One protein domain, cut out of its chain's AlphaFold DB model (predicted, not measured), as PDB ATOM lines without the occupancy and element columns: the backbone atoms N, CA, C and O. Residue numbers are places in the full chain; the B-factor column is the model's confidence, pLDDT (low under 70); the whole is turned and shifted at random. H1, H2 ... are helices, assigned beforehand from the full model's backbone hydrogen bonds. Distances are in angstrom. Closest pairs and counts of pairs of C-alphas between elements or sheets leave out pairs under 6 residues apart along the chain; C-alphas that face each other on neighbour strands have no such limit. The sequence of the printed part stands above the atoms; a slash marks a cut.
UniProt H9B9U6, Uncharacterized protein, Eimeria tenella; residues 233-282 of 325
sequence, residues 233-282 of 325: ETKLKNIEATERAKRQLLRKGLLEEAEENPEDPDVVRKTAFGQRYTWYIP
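This is residues 233 to 282 of the 325 residues of an uncharacterized protein of Eimeria tenella (UniProt H9B9U6). A long, straight helix, H1, makes the longest axis, and at its last turns the backbone folds back into a short helix, H2, forming a lopsided helical hairpin with one long arm and one short one. Residues 233 to 250 of H1 stick out free, and after H2 the residues from 274 to 282 trail off as a tail with no named element. The printed part has 50 residues, with two named helices in the order H1, H2 and no named strand; the class is all helix. It is only just loose, close to extended, with a radius of gyration of the C-alphas of 14.4 A and an elongated outline of 44 by 24 by 15 A.

H1, residues 233 to 260, is followed by a tight link of 4 residues and then by H2, residues 265 to 273. The two touch, H1 with its residues 254 to 258 alone, and the closest C-alphas are those of Ala 258 and Val 267, 6.2 A apart. Their lines stand at a steep tilt of 36 degrees, only just past shallow, and they run opposite ways as a hairpin. Residues 260 to 265 stand free. In H1 and H2 every O i to N i+4 pair is within hydrogen-bond range.

H1 begins at C-alpha 233 (193.621, 230.698, 164.206) and ends at C-alpha 260 (178.542, 242.821, 199.772), 40.5 A away. H2 measures 11.6 A from C-alpha 265 to C-alpha 273 (194.852, 232.934, 197.631).

The two C-alphas farthest apart are those of Glu 233 and Pro 282, at 45.5 A. The printed part has no cut. The mean pLDDT of the printed part is 73.5, with residues 253 to 269 and 272 to 282 under 70.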
ATOM      1  N   GLU A 233     193.745 229.280 163.856       96.12
ATOM      2  CA  GLU A 233     193.621 230.698 164.206       96.12
ATOM      3  C   GLU A 233     192.234 231.049 164.763       96.12
ATOM      4  O   GLU A 233     192.120 231.758 165.762       96.12
ATOM      5  N   THR A 234     191.167 230.518 164.159       95.88
ATOM      6  CA  THR A 234     189.788 230.757 164.609       95.88
ATOM      7  C   THR A 234     189.516 230.060 165.937       95.88
ATOM      8  O   THR A 234     188.898 230.645 166.827       95.88
ATOM      9  N   LYS A 235     190.030 228.837 166.117       95.69
ATOM     10  CA  LYS A 235     189.941 228.118 167.398       95.69
ATOM     11  C   LYS A 235     190.629 228.907 168.516       95.69
ATOM     12  O   LYS A 235     190.037 229.090 169.576       95.69
ATOM     13  N   LEU A 236     191.828 229.434 168.262       96.94
ATOM     14  CA  LEU A 236     192.569 230.256 169.223       96.94
ATOM     15  C   LEU A 236     191.830 231.555 169.561       96.94
ATOM     16  O   LEU A 236     191.676 231.865 170.738       96.94
ATOM     17  N   LYS A 237     191.273 232.262 168.569       96.94
ATOM     18  CA  LYS A 237     190.445 233.459 168.810       96.94
ATOM     19  C   LYS A 237     189.234 233.156 169.699       96.94
ATOM     20  O   LYS A 237     188.954 233.915 170.626       96.94
ATOM     21  N   ASN A 238     188.554 232.030 169.474       95.25
ATOM     22  CA  ASN A 238     187.424 231.600 170.306       95.25
ATOM     23  C   ASN A 238     187.864 231.263 171.740       95.25
ATOM     24  O   ASN A 238     187.192 231.634 172.706       95.25
ATOM     25  N   ILE A 239     189.013 230.600 171.893       95.56
ATOM     26  CA  ILE A 239     189.599 230.298 173.205       95.56
ATOM     27  C   ILE A 239     189.949 231.596 173.940       95.56
ATOM     28  O   ILE A 239     189.568 231.769 175.095       95.56
ATOM     29  N   GLU A 240     190.595 232.554 173.280       97.06
ATOM     30  CA  GLU A 240     190.923 233.838 173.899       97.06
ATOM     31  C   GLU A 240     189.677 234.652 174.270       97.06
ATOM     32  O   GLU A 240     189.638 235.280 175.328       97.06
ATOM     33  N   ALA A 241     188.651 234.666 173.415       94.94
ATOM     34  CA  ALA A 241     187.401 235.371 173.683       94.94
ATOM     35  C   ALA A 241     186.681 234.782 174.905       94.94
ATOM     36  O   ALA A 241     186.287 235.520 175.814       94.94
ATOM     37  N   THR A 242     186.574 233.452 174.970       96.06
ATOM     38  CA  THR A 242     185.976 232.758 176.120       96.06
ATOM     39  C   THR A 242     186.817 232.924 177.387       96.06
ATOM     40  O   THR A 242     186.260 233.095 178.473       96.06
ATOM     41  N   GLU A 243     188.146 232.989 177.277       95.44
ATOM     42  CA  GLU A 243     189.027 233.284 178.405       95.44
ATOM     43  C   GLU A 243     188.860 234.727 178.909       95.44
ATOM     44  O   GLU A 243     188.731 234.945 180.118       95.44
ATOM     45  N   ARG A 244     188.808 235.723 178.013       92.38
ATOM     46  CA  ARG A 244     188.540 237.125 178.384       92.38
ATOM     47  C   ARG A 244     187.183 237.255 179.075       92.38
ATOM     48  O   ARG A 244     187.123 237.846 180.153       92.38
ATOM     49  N   ALA A 245     186.131 236.646 178.526       90.19
ATOM     50  CA  ALA A 245     184.798 236.646 179.128       90.19
ATOM     51  C   ALA A 245     184.792 235.982 180.517       90.19
ATOM     52  O   ALA A 245     184.258 236.539 181.477       90.19
ATOM     53  N   LYS A 246     185.467 234.835 180.670       91.81
ATOM     54  CA  LYS A 246     185.611 234.153 181.963       91.81
ATOM     55  C   LYS A 246     186.358 235.010 182.986       91.81
ATOM     56  O   LYS A 246     185.927 235.098 184.135       91.81
ATOM     57  N   ARG A 247     187.457 235.663 182.590       87.19
ATOM     58  CA  ARG A 247     188.197 236.591 183.465       87.19
ATOM     59  C   ARG A 247     187.319 237.764 183.897       87.19
ATOM     60  O   ARG A 247     187.372 238.147 185.059       87.19
ATOM     61  N   GLN A 248     186.507 238.315 182.995       85.50
ATOM     62  CA  GLN A 248     185.572 239.392 183.324       85.50
ATOM     63  C   GLN A 248     184.490 238.935 184.306       85.50
ATOM     64  O   GLN A 248     184.241 239.637 185.281       85.50
ATOM     65  N   LEU A 249     183.893 237.758 184.101       78.94
ATOM     66  CA  LEU A 249     182.881 237.206 185.007       78.94
ATOM     67  C   LEU A 249     183.464 236.957 186.400       78.94
ATOM     68  O   LEU A 249     182.863 237.361 187.388       78.94
ATOM     69  N   LEU A 250     184.660 236.369 186.489       77.50
ATOM     70  CA  LEU A 250     185.330 236.156 187.774       77.50
ATOM     71  C   LEU A 250     185.686 237.469 188.469       77.50
ATOM     72  O   LEU A 250     185.527 237.563 189.678       77.50
ATOM     73  N   ARG A 251     186.143 238.487 187.729       77.19
ATOM     74  CA  ARG A 251     186.406 239.814 188.303       77.19
ATOM     75  C   ARG A 251     185.127 240.464 188.822       77.19
ATOM     76  O   ARG A 251     185.143 240.964 189.934       77.19
ATOM     77  N   LYS A 252     184.035 240.425 188.053       75.38
ATOM     78  CA  LYS A 252     182.740 240.990 188.459       75.38
ATOM     79  C   LYS A 252     182.149 240.248 189.655       75.38
ATOM     80  O   LYS A 252     181.843 240.886 190.647       75.38
ATOM     81  N   GLY A 253     182.088 238.918 189.603       64.75
ATOM     82  CA  GLY A 253     181.557 238.107 190.700       64.75
ATOM     83  C   GLY A 253     182.393 238.199 191.979       64.75
ATOM     84  O   GLY A 253     181.834 238.209 193.066       64.75
ATOM     85  N   LEU A 254     183.722 238.316 191.872       60.41
ATOM     86  CA  LEU A 254     184.584 238.520 193.039       60.41
ATOM     87  C   LEU A 254     184.443 239.930 193.625       60.41
ATOM     88  O   LEU A 254     184.532 240.088 194.836       60.41
ATOM     89  N   LEU A 255     184.252 240.945 192.779       58.53
ATOM     90  CA  LEU A 255     184.100 242.333 193.212       58.53
ATOM     91  C   LEU A 255     182.721 242.573 193.841       58.53
ATOM     92  O   LEU A 255     182.642 243.234 194.866       58.53
ATOM     93  N   GLU A 256     181.673 241.950 193.302       59.75
ATOM     94  CA  GLU A 256     180.321 241.952 193.872       59.75
ATOM     95  C   GLU A 256     180.277 241.201 195.219       59.75
ATOM     96  O   GLU A 256     179.770 241.734 196.201       59.75
ATOM     97  N   GLU A 257     180.916 240.026 195.328       58.72
ATOM     98  CA  GLU A 257     181.008 239.280 196.600       58.72
ATOM     99  C   GLU A 257     181.858 240.027 197.658       58.72
ATOM    100  O   GLU A 257     181.582 239.931 198.855       58.72
ATOM    101  N   ALA A 258     182.870 240.796 197.235       58.25
ATOM    102  CA  ALA A 258     183.708 241.614 198.120       58.25
ATOM    103  C   ALA A 258     183.054 242.924 198.573       58.25
ATOM    104  O   ALA A 258     183.330 243.374 199.685       58.25
ATOM    105  N   GLU A 259     182.200 243.527 197.746       59.50
ATOM    106  CA  GLU A 259     181.452 244.734 198.106       59.50
ATOM    107  C   GLU A 259     180.288 244.406 199.058       59.50
ATOM    108  O   GLU A 259     180.008 245.181 199.971       59.50
ATOM    109  N   GLU A 260     179.658 243.234 198.911       61.09
ATOM    110  CA  GLU A 260     178.542 242.821 199.772       61.09
ATOM    111  C   GLU A 260     178.967 242.343 201.174       61.09
ATOM    112  O   GLU A 260     178.208 242.549 202.119       61.09
ATOM    113  N   ASN A 261     180.152 241.734 201.351       58.19
ATOM    114  CA  ASN A 261     180.652 241.288 202.666       58.19
ATOM    115  C   ASN A 261     182.193 241.381 202.787       58.19
ATOM    116  O   ASN A 261     182.889 240.367 202.669       58.19
ATOM    117  N   PRO A 262     182.763 242.565 203.090       63.09
ATOM    118  CA  PRO A 262     184.217 242.743 203.195       63.09
ATOM    119  C   PRO A 262     184.858 242.068 204.425       63.09
ATOM    120  O   PRO A 262     186.076 241.902 204.460       63.09
ATOM    121  N   GLU A 263     184.070 241.665 205.428       59.22
ATOM    122  CA  GLU A 263     184.563 241.019 206.659       59.22
ATOM    123  C   GLU A 263     184.473 239.483 206.634       59.22
ATOM    124  O   GLU A 263     184.955 238.820 207.558       59.22
ATOM    125  N   ASP A 264     183.902 238.887 205.578       68.88
ATOM    126  CA  ASP A 264     183.805 237.434 205.485       68.88
ATOM    127  C   ASP A 264     185.188 236.824 205.169       68.88
ATOM    128  O   ASP A 264     185.781 237.098 204.115       68.88
ATOM    129  N   PRO A 265     185.727 235.938 206.036       62.00
ATOM    130  CA  PRO A 265     187.079 235.397 205.885       62.00
ATOM    131  C   PRO A 265     187.241 234.577 204.601       62.00
ATOM    132  O   PRO A 265     188.353 234.425 204.098       62.00
ATOM    133  N   ASP A 266     186.141 234.067 204.050       63.88
ATOM    134  CA  ASP A 266     186.133 233.323 202.795       63.88
ATOM    135  C   ASP A 266     186.335 234.238 201.585       63.88
ATOM    136  O   ASP A 266     187.001 233.834 200.634       63.88
ATOM    137  N   VAL A 267     185.849 235.480 201.624       67.12
ATOM    138  CA  VAL A 267     186.039 236.452 200.539       67.12
ATOM    139  C   VAL A 267     187.471 236.976 200.544       67.12
ATOM    140  O   VAL A 267     188.133 236.966 199.507       67.12
ATOM    141  N   VAL A 268     188.014 237.303 201.721       65.69
ATOM    142  CA  VAL A 268     189.430 237.680 201.897       65.69
ATOM    143  C   VAL A 268     190.374 236.548 201.465       65.69
ATOM    144  O   VAL A 268     191.402 236.782 200.833       65.69
ATOM    145  N   ARG A 269     190.023 235.285 201.740       65.44
ATOM    146  CA  ARG A 269     190.815 234.127 201.291       65.44
ATOM    147  C   ARG A 269     190.692 233.875 199.791       65.44
ATOM    148  O   ARG A 269     191.701 233.588 199.148       65.44
ATOM    149  N   LYS A 270     189.491 233.997 199.217       70.81
ATOM    150  CA  LYS A 270     189.262 233.869 197.768       70.81
ATOM    151  C   LYS A 270     190.004 234.948 196.981       70.81
ATOM    152  O   LYS A 270     190.551 234.631 195.926       70.81
ATOM    153  N   THR A 271     190.052 236.181 197.488       70.44
ATOM    154  CA  THR A 271     190.777 237.296 196.859       70.44
ATOM    155  C   THR A 271     192.294 237.153 197.001       70.44
ATOM    156  O   THR A 271     193.002 237.342 196.015       70.44
ATOM    157  N   ALA A 272     192.804 236.761 198.175       66.31
ATOM    158  CA  ALA A 272     194.247 236.676 198.426       66.31
ATOM    159  C   ALA A 272     194.917 235.397 197.883       66.31
ATOM    160  O   ALA A 272     196.045 235.454 197.399       66.31
ATOM    161  N   PHE A 273     194.248 234.240 197.952       69.88
ATOM    162  CA  PHE A 273     194.852 232.934 197.631       69.88
ATOM    163  C   PHE A 273     194.234 232.254 196.395       69.88
ATOM    164  O   PHE A 273     194.813 231.313 195.845       69.88
ATOM    165  N   GLY A 274     193.092 232.745 195.904       65.50
ATOM    166  CA  GLY A 274     192.367 232.176 194.767       65.50
ATOM    167  C   GLY A 274     191.474 230.980 195.131       65.50
ATOM    168  O   GLY A 274     191.599 230.358 196.183       65.50
ATOM    169  N   GLN A 275     190.569 230.617 194.212       63.78
ATOM    170  CA  GLN A 275     189.516 229.593 194.386       63.78
ATOM    171  C   GLN A 275     190.018 228.182 194.755       63.78
ATOM    172  O   GLN A 275     189.231 227.330 195.151       63.78
ATOM    173  N   ARG A 276     191.320 227.902 194.621       62.31
ATOM    174  CA  ARG A 276     191.894 226.574 194.899       62.31
ATOM    175  C   ARG A 276     192.031 226.259 196.388       62.31
ATOM    176  O   ARG A 276     192.185 225.095 196.730       62.31
ATOM    177  N   TYR A 277     191.954 227.264 197.259       61.97
ATOM    178  CA  TYR A 277     192.164 227.096 198.702       61.97
ATOM    179  C   TYR A 277     190.873 227.173 199.530       61.97
ATOM    180  O   TYR A 277     190.930 227.241 200.754       61.97
ATOM    181  N   THR A 278     189.699 227.139 198.892       60.38
ATOM    182  CA  THR A 278     188.395 227.101 199.586       60.38
ATOM    183  C   THR A 278     187.933 225.683 199.930       60.38
ATOM    184  O   THR A 278     186.961 225.503 200.664       60.38
ATOM    185  N   TRP A 279     188.633 224.656 199.447       56.03
ATOM    186  CA  TRP A 279     188.321 223.267 199.759       56.03
ATOM    187  C   TRP A 279     189.055 222.835 201.025       56.03
ATOM    188  O   TRP A 279     190.164 222.322 200.954       56.03
ATOM    189  N   TYR A 280     188.420 223.093 202.173       54.00
ATOM    190  CA  TYR A 280     188.293 222.193 203.330       54.00
ATOM    191  C   TYR A 280     188.217 222.992 204.639       54.00
ATOM    192  O   TYR A 280     189.222 223.266 205.292       54.00
ATOM    193  N   ILE A 281     186.990 223.322 205.058       57.09
ATOM    194  CA  ILE A 281     186.684 223.506 206.479       57.09
ATOM    195  C   ILE A 281     185.467 222.622 206.793       57.09
ATOM    196  O   ILE A 281     184.339 223.019 206.491       57.09
ATOM    197  N   PRO A 282     185.661 221.412 207.355       52.47
ATOM    198  CA  PRO A 282     184.574 220.456 207.587       52.47
ATOM    199  C   PRO A 282     183.482 220.987 208.536       52.47
ATOM    200  O   PRO A 282     182.347 220.521 208.485       52.47
TER     201      PRO A 282